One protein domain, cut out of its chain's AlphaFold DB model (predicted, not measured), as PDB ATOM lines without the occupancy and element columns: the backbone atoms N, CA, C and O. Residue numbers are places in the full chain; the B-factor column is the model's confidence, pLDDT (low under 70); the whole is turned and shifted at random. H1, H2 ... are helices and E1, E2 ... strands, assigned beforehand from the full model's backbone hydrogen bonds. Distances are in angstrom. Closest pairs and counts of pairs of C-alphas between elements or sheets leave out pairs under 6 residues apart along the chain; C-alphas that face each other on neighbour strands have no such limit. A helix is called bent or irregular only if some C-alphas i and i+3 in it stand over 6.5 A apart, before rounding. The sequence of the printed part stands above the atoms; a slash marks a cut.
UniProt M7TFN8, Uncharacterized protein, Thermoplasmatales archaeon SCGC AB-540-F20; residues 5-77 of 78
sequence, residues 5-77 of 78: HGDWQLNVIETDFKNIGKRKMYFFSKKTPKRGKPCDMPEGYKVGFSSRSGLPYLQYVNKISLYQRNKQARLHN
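Overview. This is residues 5 to 77 of the 78 residues of an uncharacterized protein of Thermoplasmatales archaeon SCGC AB-540-F20 (UniProt M7TFN8). A long, bent two-stranded hairpin, E1 and E2, meets a smaller hairpin, E3 and E4, near one end, and residues 64 to 77, with helix H1, stick out from this body as a tail. The 73 printed residues hold four named strands and one named helix, in the order E1, E2, E3, E4, H1; both sheets are antiparallel and the class is mixed. The whole is loose, with a radius of gyration of the C-alphas of 16.0 A, spanning 50 by 29 by 23 A.

Arrangement. E1, residues 8 to 17, and E2, residues 21 to 29, form an antiparallel hairpin at 160 degrees, with N 13 and O 25 2.9 A apart. E1 bends by 61 degrees at residue 14. E3, residues 45 to 49, and E4, residues 56 to 60, form another at 140 degrees, with N 48 and O 57 2.9 A apart. The closest C-alphas of E2 and E4, Phe 28 and Pro 56, are 6.5 A apart. H1, residues 66 to 75, is apart from E1, E2 and E3; its O i to N i+4 pairs are all within hydrogen-bond range.

Along the chain. E1 runs 24.9 A from C-alpha 8 at (495.975, 397.999, 347.330), E2 24.0 A, and H1 14.5 A to C-alpha 75 at (456.598, 392.094, 364.076).

Size, cuts and confidence. The printed part has no cut. The link from E2 to E3 is long. Residues 63 to 69 and 75 to 77 have pLDDT under 70.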
ATOM      1  N   HIS A   5     494.992 393.660 348.726       94.81
ATOM      2  CA  HIS A   5     494.073 393.309 347.655       94.81
ATOM      3  C   HIS A   5     494.629 393.809 346.319       94.81
ATOM      4  O   HIS A   5     494.470 394.979 345.962       94.81
ATOM      5  N   GLY A   6     495.337 392.929 345.607       93.94
ATOM      6  CA  GLY A   6     496.179 393.333 344.480       93.94
ATOM      7  C   GLY A   6     497.223 394.356 344.933       93.94
ATOM      8  O   GLY A   6     497.870 394.172 345.964       93.94
ATOM      9  N   ASP A   7     497.315 395.475 344.215       95.25
ATOM     10  CA  ASP A   7     498.219 396.586 344.552       95.25
ATOM     11  C   ASP A   7     497.762 397.424 345.754       95.25
ATOM     12  O   ASP A   7     498.451 398.360 346.158       95.25
ATOM     13  N   TRP A   8     496.565 397.175 346.284       96.12
ATOM     14  CA  TRP A   8     495.975 397.999 347.330       96.12
ATOM     15  C   TRP A   8     496.249 397.419 348.712       96.12
ATOM     16  O   TRP A   8     496.015 396.240 348.963       96.12
ATOM     17  N   GLN A   9     496.657 398.269 349.646       97.06
ATOM     18  CA  GLN A   9     496.822 397.917 351.049       97.06
ATOM     19  C   GLN A   9     495.737 398.578 351.893       97.06
ATOM     20  O   GLN A   9     495.462 399.770 351.723       97.06
ATOM     21  N   LEU A  10     495.160 397.824 352.828       97.62
ATOM     22  CA  LEU A  10     494.241 398.372 353.815       97.62
ATOM     23  C   LEU A  10     495.018 399.077 354.930       97.62
ATOM     24  O   LEU A  10     495.971 398.538 355.498       97.62
ATOM     25  N   ASN A  11     494.600 400.297 355.239       97.50
ATOM     26  CA  ASN A  11     495.149 401.095 356.321       97.50
ATOM     27  C   ASN A  11     494.014 401.631 357.195       97.50
ATOM     28  O   ASN A  11     492.884 401.812 356.736       97.50
ATOM     29  N   VAL A  12     494.336 401.924 358.452       97.06
ATOM     30  CA  VAL A  12     493.426 402.534 359.422       97.06
ATOM     31  C   VAL A  12     494.031 403.808 359.992       97.06
ATOM     32  O   VAL A  12     495.223 403.869 360.302       97.06
ATOM     33  N   ILE A  13     493.202 404.834 360.144       96.00
ATOM     34  CA  ILE A  13     493.522 406.053 360.884       96.00
ATOM     35  C   ILE A  13     492.444 406.305 361.935       96.00
ATOM     36  O   ILE A  13     491.258 406.145 361.664       96.00
ATOM     37  N   GLU A  14     492.850 406.708 363.135       94.88
ATOM     38  CA  GLU A  14     491.931 407.282 364.115       94.88
ATOM     39  C   GLU A  14     491.837 408.781 363.872       94.88
ATOM     40  O   GLU A  14     492.845 409.489 363.839       94.88
ATOM     41  N   THR A  15     490.624 409.261 363.632       92.75
ATOM     42  CA  THR A  15     490.374 410.670 363.350       92.75
ATOM     43  C   THR A  15     489.153 411.145 364.117       92.75
ATOM     44  O   THR A  15     488.244 410.367 364.409       92.75
ATOM     45  N   ASP A  16     489.168 412.421 364.481       93.31
ATOM     46  CA  ASP A  16     488.064 413.064 365.172       93.31
ATOM     47  C   ASP A  16     487.171 413.763 364.148       93.31
ATOM     48  O   ASP A  16     487.591 414.695 363.456       93.31
ATOM     49  N   PHE A  17     485.950 413.260 363.991       90.31
ATOM     50  CA  PHE A  17     484.980 413.810 363.060       90.31
ATOM     51  C   PHE A  17     484.084 414.814 363.783       90.31
ATOM     52  O   PHE A  17     483.438 414.470 364.769       90.31
ATOM     53  N   LYS A  18     483.951 416.020 363.214       88.12
ATOM     54  CA  LYS A  18     483.279 417.193 363.813       88.12
ATOM     55  C   LYS A  18     481.932 416.924 364.514       88.12
ATOM     56  O   LYS A  18     481.656 417.561 365.519       88.12
ATOM     57  N   ASN A  19     481.115 415.990 364.016       89.88
ATOM     58  CA  ASN A  19     479.775 415.698 364.562       89.88
ATOM     59  C   ASN A  19     479.640 414.295 365.169       89.88
ATOM     60  O   ASN A  19     478.572 413.905 365.631       89.88
ATOM     61  N   ILE A  20     480.683 413.485 365.048       87.06
ATOM     62  CA  ILE A  20     480.608 412.034 365.202       87.06
ATOM     63  C   ILE A  20     481.634 411.531 366.240       87.06
ATOM     64  O   ILE A  20     481.511 410.407 366.737       87.06
ATOM     65  N   GLY A  21     482.606 412.376 366.594       93.00
ATOM     66  CA  GLY A  21     483.677 412.091 367.537       93.00
ATOM     67  C   GLY A  21     484.795 411.245 366.932       93.00
ATOM     68  O   GLY A  21     484.877 411.033 365.714       93.00
ATOM     69  N   LYS A  22     485.644 410.718 367.816       94.88
ATOM     70  CA  LYS A  22     486.769 409.848 367.462       94.88
ATOM     71  C   LYS A  22     486.275 408.536 366.865       94.88
ATOM     72  O   LYS A  22     485.609 407.747 367.534       94.88
ATOM     73  N   ARG A  23     486.636 408.273 365.608       93.62
ATOM     74  CA  ARG A  23     486.366 406.998 364.935       93.62
ATOM     75  C   ARG A  23     487.546 406.541 364.093       93.62
ATOM     76  O   ARG A  23     488.354 407.331 363.608       93.62
ATOM     77  N   LYS A  24     487.598 405.227 363.889       94.50
ATOM     78  CA  LYS A  24     488.500 404.596 362.928       94.50
ATOM     79  C   LYS A  24     487.955 404.794 361.518       94.50
ATOM     80  O   LYS A  24     486.805 404.464 361.238       94.50
ATOM     81  N   MET A  25     488.797 405.308 360.636       94.31
ATOM     82  CA  MET A  25     488.558 405.379 359.204       94.31
ATOM     83  C   MET A  25     489.485 404.385 358.514       94.31
ATOM     84  O   MET A  25     490.708 404.478 358.620       94.31
ATOM     85  N   TYR A  26     488.884 403.432 357.810       96.00
ATOM     86  CA  TYR A  26     489.594 402.443 357.012       96.00
ATOM     87  C   TYR A  26     489.632 402.891 355.558       96.00
ATOM     88  O   TYR A  26     488.628 403.375 355.032       96.00
ATOM     89  N   PHE A  27     490.774 402.725 354.901       95.81
ATOM     90  CA  PHE A  27     490.931 403.108 353.504       95.81
ATOM     91  C   PHE A  27     492.006 402.278 352.805       95.81
ATOM     92  O   PHE A  27     492.958 401.799 353.424       95.81
ATOM     93  N   PHE A  28     491.851 402.136 351.493       96.88
ATOM     94  CA  PHE A  28     492.822 401.464 350.643       96.88
ATOM     95  C   PHE A  28     493.783 402.468 350.009       96.88
ATOM     96  O   PHE A  28     493.376 403.546 349.580       96.88
ATOM     97  N   SER A  29     495.059 402.103 349.920       95.62
ATOM     98  CA  SER A  29     496.080 402.892 349.229       95.62
ATOM     99  C   SER A  29     497.086 401.987 348.527       95.62
ATOM    100  O   SER A  29     497.475 400.964 349.086       95.62
ATOM    101  N   LYS A  30     497.527 402.373 347.322       95.50
ATOM    102  CA  LYS A  30     498.641 401.706 346.620       95.50
ATOM    103  C   LYS A  30     500.018 402.135 347.128       95.50
ATOM    104  O   LYS A  30     500.996 401.419 346.970       95.50
ATOM    105  N   LYS A  31     500.102 403.335 347.705       94.31
ATOM    106  CA  LYS A  31     501.339 403.917 348.243       94.31
ATOM    107  C   LYS A  31     501.260 404.018 349.760       94.31
ATOM    108  O   LYS A  31     500.164 404.018 350.327       94.31
ATOM    109  N   THR A  32     502.403 404.181 350.412       91.94
ATOM    110  CA  THR A  32     502.448 404.488 351.844       91.94
ATOM    111  C   THR A  32     501.744 405.824 352.105       91.94
ATOM    112  O   THR A  32     502.155 406.847 351.549       91.94
ATOM    113  N   PRO A  33     500.660 405.848 352.897       93.88
ATOM    114  CA  PRO A  33     499.930 407.078 353.156       93.88
ATOM    115  C   PRO A  33     500.691 407.975 354.141       93.88
ATOM    116  O   PRO A  33     501.414 407.493 355.007       93.88
ATOM    117  N   LYS A  34     500.464 409.296 354.065       95.00
ATOM    118  CA  LYS A  34     501.043 410.270 355.016       95.00
ATOM    119  C   LYS A  34     500.597 410.016 356.463       95.00
ATOM    120  O   LYS A  34     501.286 410.397 357.402       95.00
ATOM    121  N   ARG A  35     499.410 409.432 356.643       95.12
ATOM    122  CA  ARG A  35     498.822 409.105 357.945       95.12
ATOM    123  C   ARG A  35     498.102 407.766 357.879       95.12
ATOM    124  O   ARG A  35     497.580 407.400 356.831       95.12
ATOM    125  N   GLY A  36     498.004 407.112 359.029       94.06
ATOM    126  CA  GLY A  36     497.400 405.792 359.171       94.06
ATOM    127  C   GLY A  36     498.447 404.687 359.218       94.06
ATOM    128  O   GLY A  36     499.614 404.899 358.891       94.06
ATOM    129  N   LYS A  37     498.025 403.513 359.678       96.00
ATOM    130  CA  LYS A  37     498.873 402.327 359.798       96.00
ATOM    131  C   LYS A  37     498.270 401.179 358.987       96.00
ATOM    132  O   LYS A  37     497.041 401.090 358.931       96.00
ATOM    133  N   PRO A  38     499.098 400.313 358.382       97.06
ATOM    134  CA  PRO A  38     498.621 399.090 357.748       97.06
ATOM    135  C   PRO A  38     497.822 398.253 358.751       97.06
ATOM    136  O   PRO A  38     498.213 398.162 359.916       97.06
ATOM    137  N   CYS A  39     496.714 397.656 358.324       96.69
ATOM    138  CA  CYS A  39     495.892 396.838 359.209       96.69
ATOM    139  C   CYS A  39     495.278 395.626 358.513       96.69
ATOM    140  O   CYS A  39     495.265 395.499 357.286       96.69
ATOM    141  N   ASP A  40     494.792 394.723 359.351       96.69
ATOM    142  CA  ASP A  40     494.079 393.516 358.976       96.69
ATOM    143  C   ASP A  40     492.648 393.864 358.528       96.69
ATOM    144  O   ASP A  40     492.119 394.936 358.846       96.69
ATOM    145  N   MET A  41     492.005 392.952 357.795       95.12
ATOM    146  CA  MET A  41     490.593 393.090 357.429       95.12
ATOM    147  C   MET A  41     489.728 393.080 358.702       95.12
ATOM    148  O   MET A  41     489.796 392.106 359.453       95.12
ATOM    149  N   PRO A  42     488.901 394.109 358.961       94.19
ATOM    150  CA  PRO A  42     487.985 394.080 360.092       94.19
ATOM    151  C   PRO A  42     486.909 393.008 359.900       94.19
ATOM    152  O   PRO A  42     486.432 392.763 358.789       94.19
ATOM    153  N   GLU A  43     486.496 392.395 361.004       92.38
ATOM    154  CA  GLU A  43     485.506 391.322 361.003       92.38
ATOM    155  C   GLU A  43     484.161 391.768 360.403       92.38
ATOM    156  O   GLU A  43     483.678 392.879 360.637       92.38
ATOM    157  N   GLY A  44     483.549 390.888 359.609       91.94
ATOM    158  CA  GLY A  44     482.260 391.147 358.968       91.94
ATOM    159  C   GLY A  44     482.333 392.064 357.743       91.94
ATOM    160  O   GLY A  44     481.286 392.445 357.214       91.94
ATOM    161  N   TYR A  45     483.530 392.403 357.259       94.62
ATOM    162  CA  TYR A  45     483.725 393.168 356.028       94.62
ATOM    163  C   TYR A  45     484.329 392.320 354.905       94.62
ATOM    164  O   TYR A  45     485.097 391.389 355.125       94.62
ATOM    165  N   LYS A  46     483.980 392.686 353.672       94.75
ATOM    166  CA  LYS A  46     484.606 392.229 352.430       94.75
ATOM    167  C   LYS A  46     485.053 393.427 351.597       94.75
ATOM    168  O   LYS A  46     484.634 394.556 351.856       94.75
ATOM    169  N   VAL A  47     485.857 393.187 350.568       96.06
ATOM    170  CA  VAL A  47     486.208 394.225 349.589       96.06
ATOM    171  C   VAL A  47     485.109 394.332 348.535       96.06
ATOM    172  O   VAL A  47     484.708 393.330 347.947       96.06
ATOM    173  N   GLY A  48     484.623 395.548 348.304       94.75
ATOM    174  CA  GLY A  48     483.835 395.919 347.131       94.75
ATOM    175  C   GLY A  48     484.624 396.870 346.233       94.75
ATOM    176  O   GLY A  48     485.598 397.475 346.679       94.75
ATOM    177  N   PHE A  49     484.193 397.022 344.980       96.06
ATOM    178  CA  PHE A  49     484.780 397.970 344.031       96.06
ATOM    179  C   PHE A  49     483.759 398.992 343.570       96.06
ATOM    180  O   PHE A  49     482.632 398.660 343.209       96.06
ATOM    181  N   SER A  50     484.168 400.257 343.590       92.81
ATOM    182  CA  SER A  50     483.379 401.341 343.020       92.81
ATOM    183  C   SER A  50     483.480 401.282 341.499       92.81
ATOM    184  O   SER A  50     484.561 401.495 340.954       92.81
ATOM    185  N   SER A  51     482.364 401.054 340.804       93.50
ATOM    186  CA  SER A  51     482.320 401.097 339.333       93.50
ATOM    187  C   SER A  51     482.685 402.474 338.771       93.50
ATOM    188  O   SER A  51     483.216 402.572 337.673       93.50
ATOM    189  N   ARG A  52     482.444 403.542 339.543       92.88
ATOM    190  CA  ARG A  52     482.731 404.924 339.137       92.88
ATOM    191  C   ARG A  52     484.217 405.273 339.200       92.88
ATOM    192  O   ARG A  52     484.691 406.027 338.363       92.88
ATOM    193  N   SER A  53     484.925 404.811 340.229       91.50
ATOM    194  CA  SER A  53     486.310 405.235 340.500       91.50
ATOM    195  C   SER A  53     487.342 404.118 340.389       91.50
ATOM    196  O   SER A  53     488.533 404.394 340.463       91.50
ATOM    197  N   GLY A  54     486.912 402.857 340.280       91.75
ATOM    198  CA  GLY A  54     487.793 401.691 340.348       91.75
ATOM    199  C   GLY A  54     488.457 401.497 341.717       91.75
ATOM    200  O   GLY A  54     489.345 400.659 341.854       91.75
ATOM    201  N   LEU A  55     488.057 402.271 342.734       92.88
ATOM    202  CA  LEU A  55     488.659 402.210 344.064       92.88
ATOM    203  C   LEU A  55     488.020 401.094 344.900       92.88
ATOM    204  O   LEU A  55     486.782 401.028 344.973       92.88
ATOM    205  N   PRO A  56     488.833 400.259 345.570       96.81
ATOM    206  CA  PRO A  56     488.320 399.308 346.536       96.81
ATOM    207  C   PRO A  56     487.823 400.022 347.795       96.81
ATOM    208  O   PRO A  56     488.381 401.031 348.236       96.81
ATOM    209  N   TYR A  57     486.776 399.472 348.399       95.25
ATOM    210  CA  TYR A  57     486.208 399.938 349.660       95.25
ATOM    211  C   TYR A  57     485.753 398.759 350.522       95.25
ATOM    212  O   TYR A  57     485.524 397.654 350.027       95.25
ATOM    213  N   LEU A  58     485.609 398.991 351.827       95.44
ATOM    214  CA  LEU A  58     485.060 397.987 352.734       95.44
ATOM    215  C   LEU A  58     483.534 397.946 352.638       95.44
ATOM    216  O   LEU A  58     482.846 398.946 352.849       95.44
ATOM    217  N   GLN A  59     483.000 396.763 352.365       92.94
ATOM    218  CA  GLN A  59     481.576 396.477 352.335       92.94
ATOM    219  C   GLN A  59     481.228 395.517 353.468       92.94
ATOM    220  O   GLN A  59     481.748 394.408 353.526       92.94
ATOM    221  N   TYR A  60     480.314 395.918 354.347       90.88
ATOM    222  CA  TYR A  60     479.814 395.028 355.392       90.88
ATOM    223  C   TYR A  60     479.016 393.868 354.774       90.88
ATOM    224  O   TYR A  60     478.148 394.097 353.925       90.88
ATOM    225  N   VAL A  61     479.331 392.634 355.173       86.25
ATOM    226  CA  VAL A  61     478.765 391.397 354.608       86.25
ATOM    227  C   VAL A  61     477.338 391.170 355.112       86.25
ATOM    228  O   VAL A  61     476.466 390.815 354.325       86.25
ATOM    229  N   ASN A  62     477.052 391.514 356.372       76.38
ATOM    230  CA  ASN A  62     475.721 391.395 356.980       76.38
ATOM    231  C   ASN A  62     474.876 392.666 356.805       76.38
ATOM    232  O   ASN A  62     474.331 393.228 357.760       76.38
ATOM    233  N   LYS A  63     474.754 393.158 355.568       64.38
ATOM    234  CA  LYS A  63     473.766 394.199 355.254       64.38
ATOM    235  C   LYS A  63     472.358 393.598 355.316       64.38
ATOM    236  O   LYS A  63     471.782 393.261 354.288       64.38
ATOM    237  N   ILE A  64     471.763 393.537 356.507       67.00
ATOM    238  CA  ILE A  64     470.301 393.508 356.598       67.00
ATOM    239  C   ILE A  64     469.826 394.832 356.004       67.00
ATOM    240  O   ILE A  64     470.260 395.901 356.455       67.00
ATOM    241  N   SER A  65     468.981 394.778 354.973       66.56
ATOM    242  CA  SER A  65     468.416 396.005 354.416       66.56
ATOM    243  C   SER A  65     467.669 396.749 355.526       66.56
ATOM    244  O   SER A  65     467.044 396.123 356.382       66.56
ATOM    245  N   LEU A  66     467.724 398.086 355.547       62.16
ATOM    246  CA  LEU A  66     466.963 398.875 356.531       62.16
ATOM    247  C   LEU A  66     465.490 398.443 356.560       62.16
ATOM    248  O   LEU A  66     464.895 398.337 357.625       62.16
ATOM    249  N   TYR A  67     464.946 398.087 355.396       65.69
ATOM    250  CA  TYR A  67     463.626 397.490 355.259       65.69
ATOM    251  C   TYR A  67     463.467 396.179 356.048       65.69
ATOM    252  O   TYR A  67     462.549 396.063 356.856       65.69
ATOM    253  N   GLN A  68     464.359 395.203 355.861       69.00
ATOM    254  CA  GLN A  68     464.312 393.924 356.579       69.00
ATOM    255  C   GLN A  68     464.477 394.114 358.094       69.00
ATOM    256  O   GLN A  68     463.747 393.497 358.867       69.00
ATOM    257  N   ARG A  69     465.368 395.020 358.515       68.50
ATOM    258  CA  ARG A  69     465.601 395.348 359.929       68.50
ATOM    259  C   ARG A  69     464.356 395.969 360.569       68.50
ATOM    260  O   ARG A  69     463.909 395.525 361.623       68.50
ATOM    261  N   ASN A  70     463.744 396.940 359.889       73.50
ATOM    262  CA  ASN A  70     462.533 397.616 360.358       73.50
ATOM    263  C   ASN A  70     461.303 396.691 360.340       73.50
ATOM    264  O   ASN A  70     460.420 396.831 361.185       73.50
ATOM    265  N   LYS A  71     461.233 395.730 359.407       74.75
ATOM    266  CA  LYS A  71     460.158 394.726 359.347       74.75
ATOM    267  C   LYS A  71     460.184 393.791 360.561       74.75
ATOM    268  O   LYS A  71     459.134 393.559 361.150       74.75
ATOM    269  N   GLN A  72     461.355 393.292 360.962       70.38
ATOM    270  CA  GLN A  72     461.485 392.419 362.138       70.38
ATOM    271  C   GLN A  72     461.141 393.153 363.444       70.38
ATOM    272  O   GLN A  72     460.384 392.628 364.254       70.38
ATOM    273  N   ALA A  73     461.592 394.403 363.603       71.62
ATOM    274  CA  ALA A  73     461.272 395.225 364.775       71.62
ATOM    275  C   ALA A  73     459.765 395.528 364.927       71.62
ATOM    276  O   ALA A  73     459.267 395.684 366.039       71.62
ATOM    277  N   ARG A  74     459.027 395.600 363.810       70.75
ATOM    278  CA  ARG A  74     457.569 395.801 363.803       70.75
ATOM    279  C   ARG A  74     456.777 394.547 364.166       70.75
ATOM    280  O   ARG A  74     455.711 394.669 364.751       70.75
ATOM    281  N   LEU A  75     457.274 393.366 363.803       68.12
ATOM    282  CA  LEU A  75     456.598 392.094 364.076       68.12
ATOM    283  C   LEU A  75     456.747 391.647 365.534       68.12
ATOM    284  O   LEU A  75     455.870 390.964 366.038       68.12
ATOM    285  N   HIS A  76     457.828 392.048 366.203       60.44
ATOM    286  CA  HIS A  76     458.128 391.652 367.583       60.44
ATOM    287  C   HIS A  76     457.488 392.563 368.655       60.44
ATOM    288  O   HIS A  76     457.609 392.290 369.844       60.44
ATOM    289  N   ASN A  77     456.829 393.653 368.238       63.09
ATOM    290  CA  ASN A  77     456.059 394.573 369.094       63.09
ATOM    291  C   ASN A  77     454.537 394.336 368.972       63.09
ATOM    292  O   ASN A  77     453.751 395.271 369.126       63.09
TER     293      ASN A  77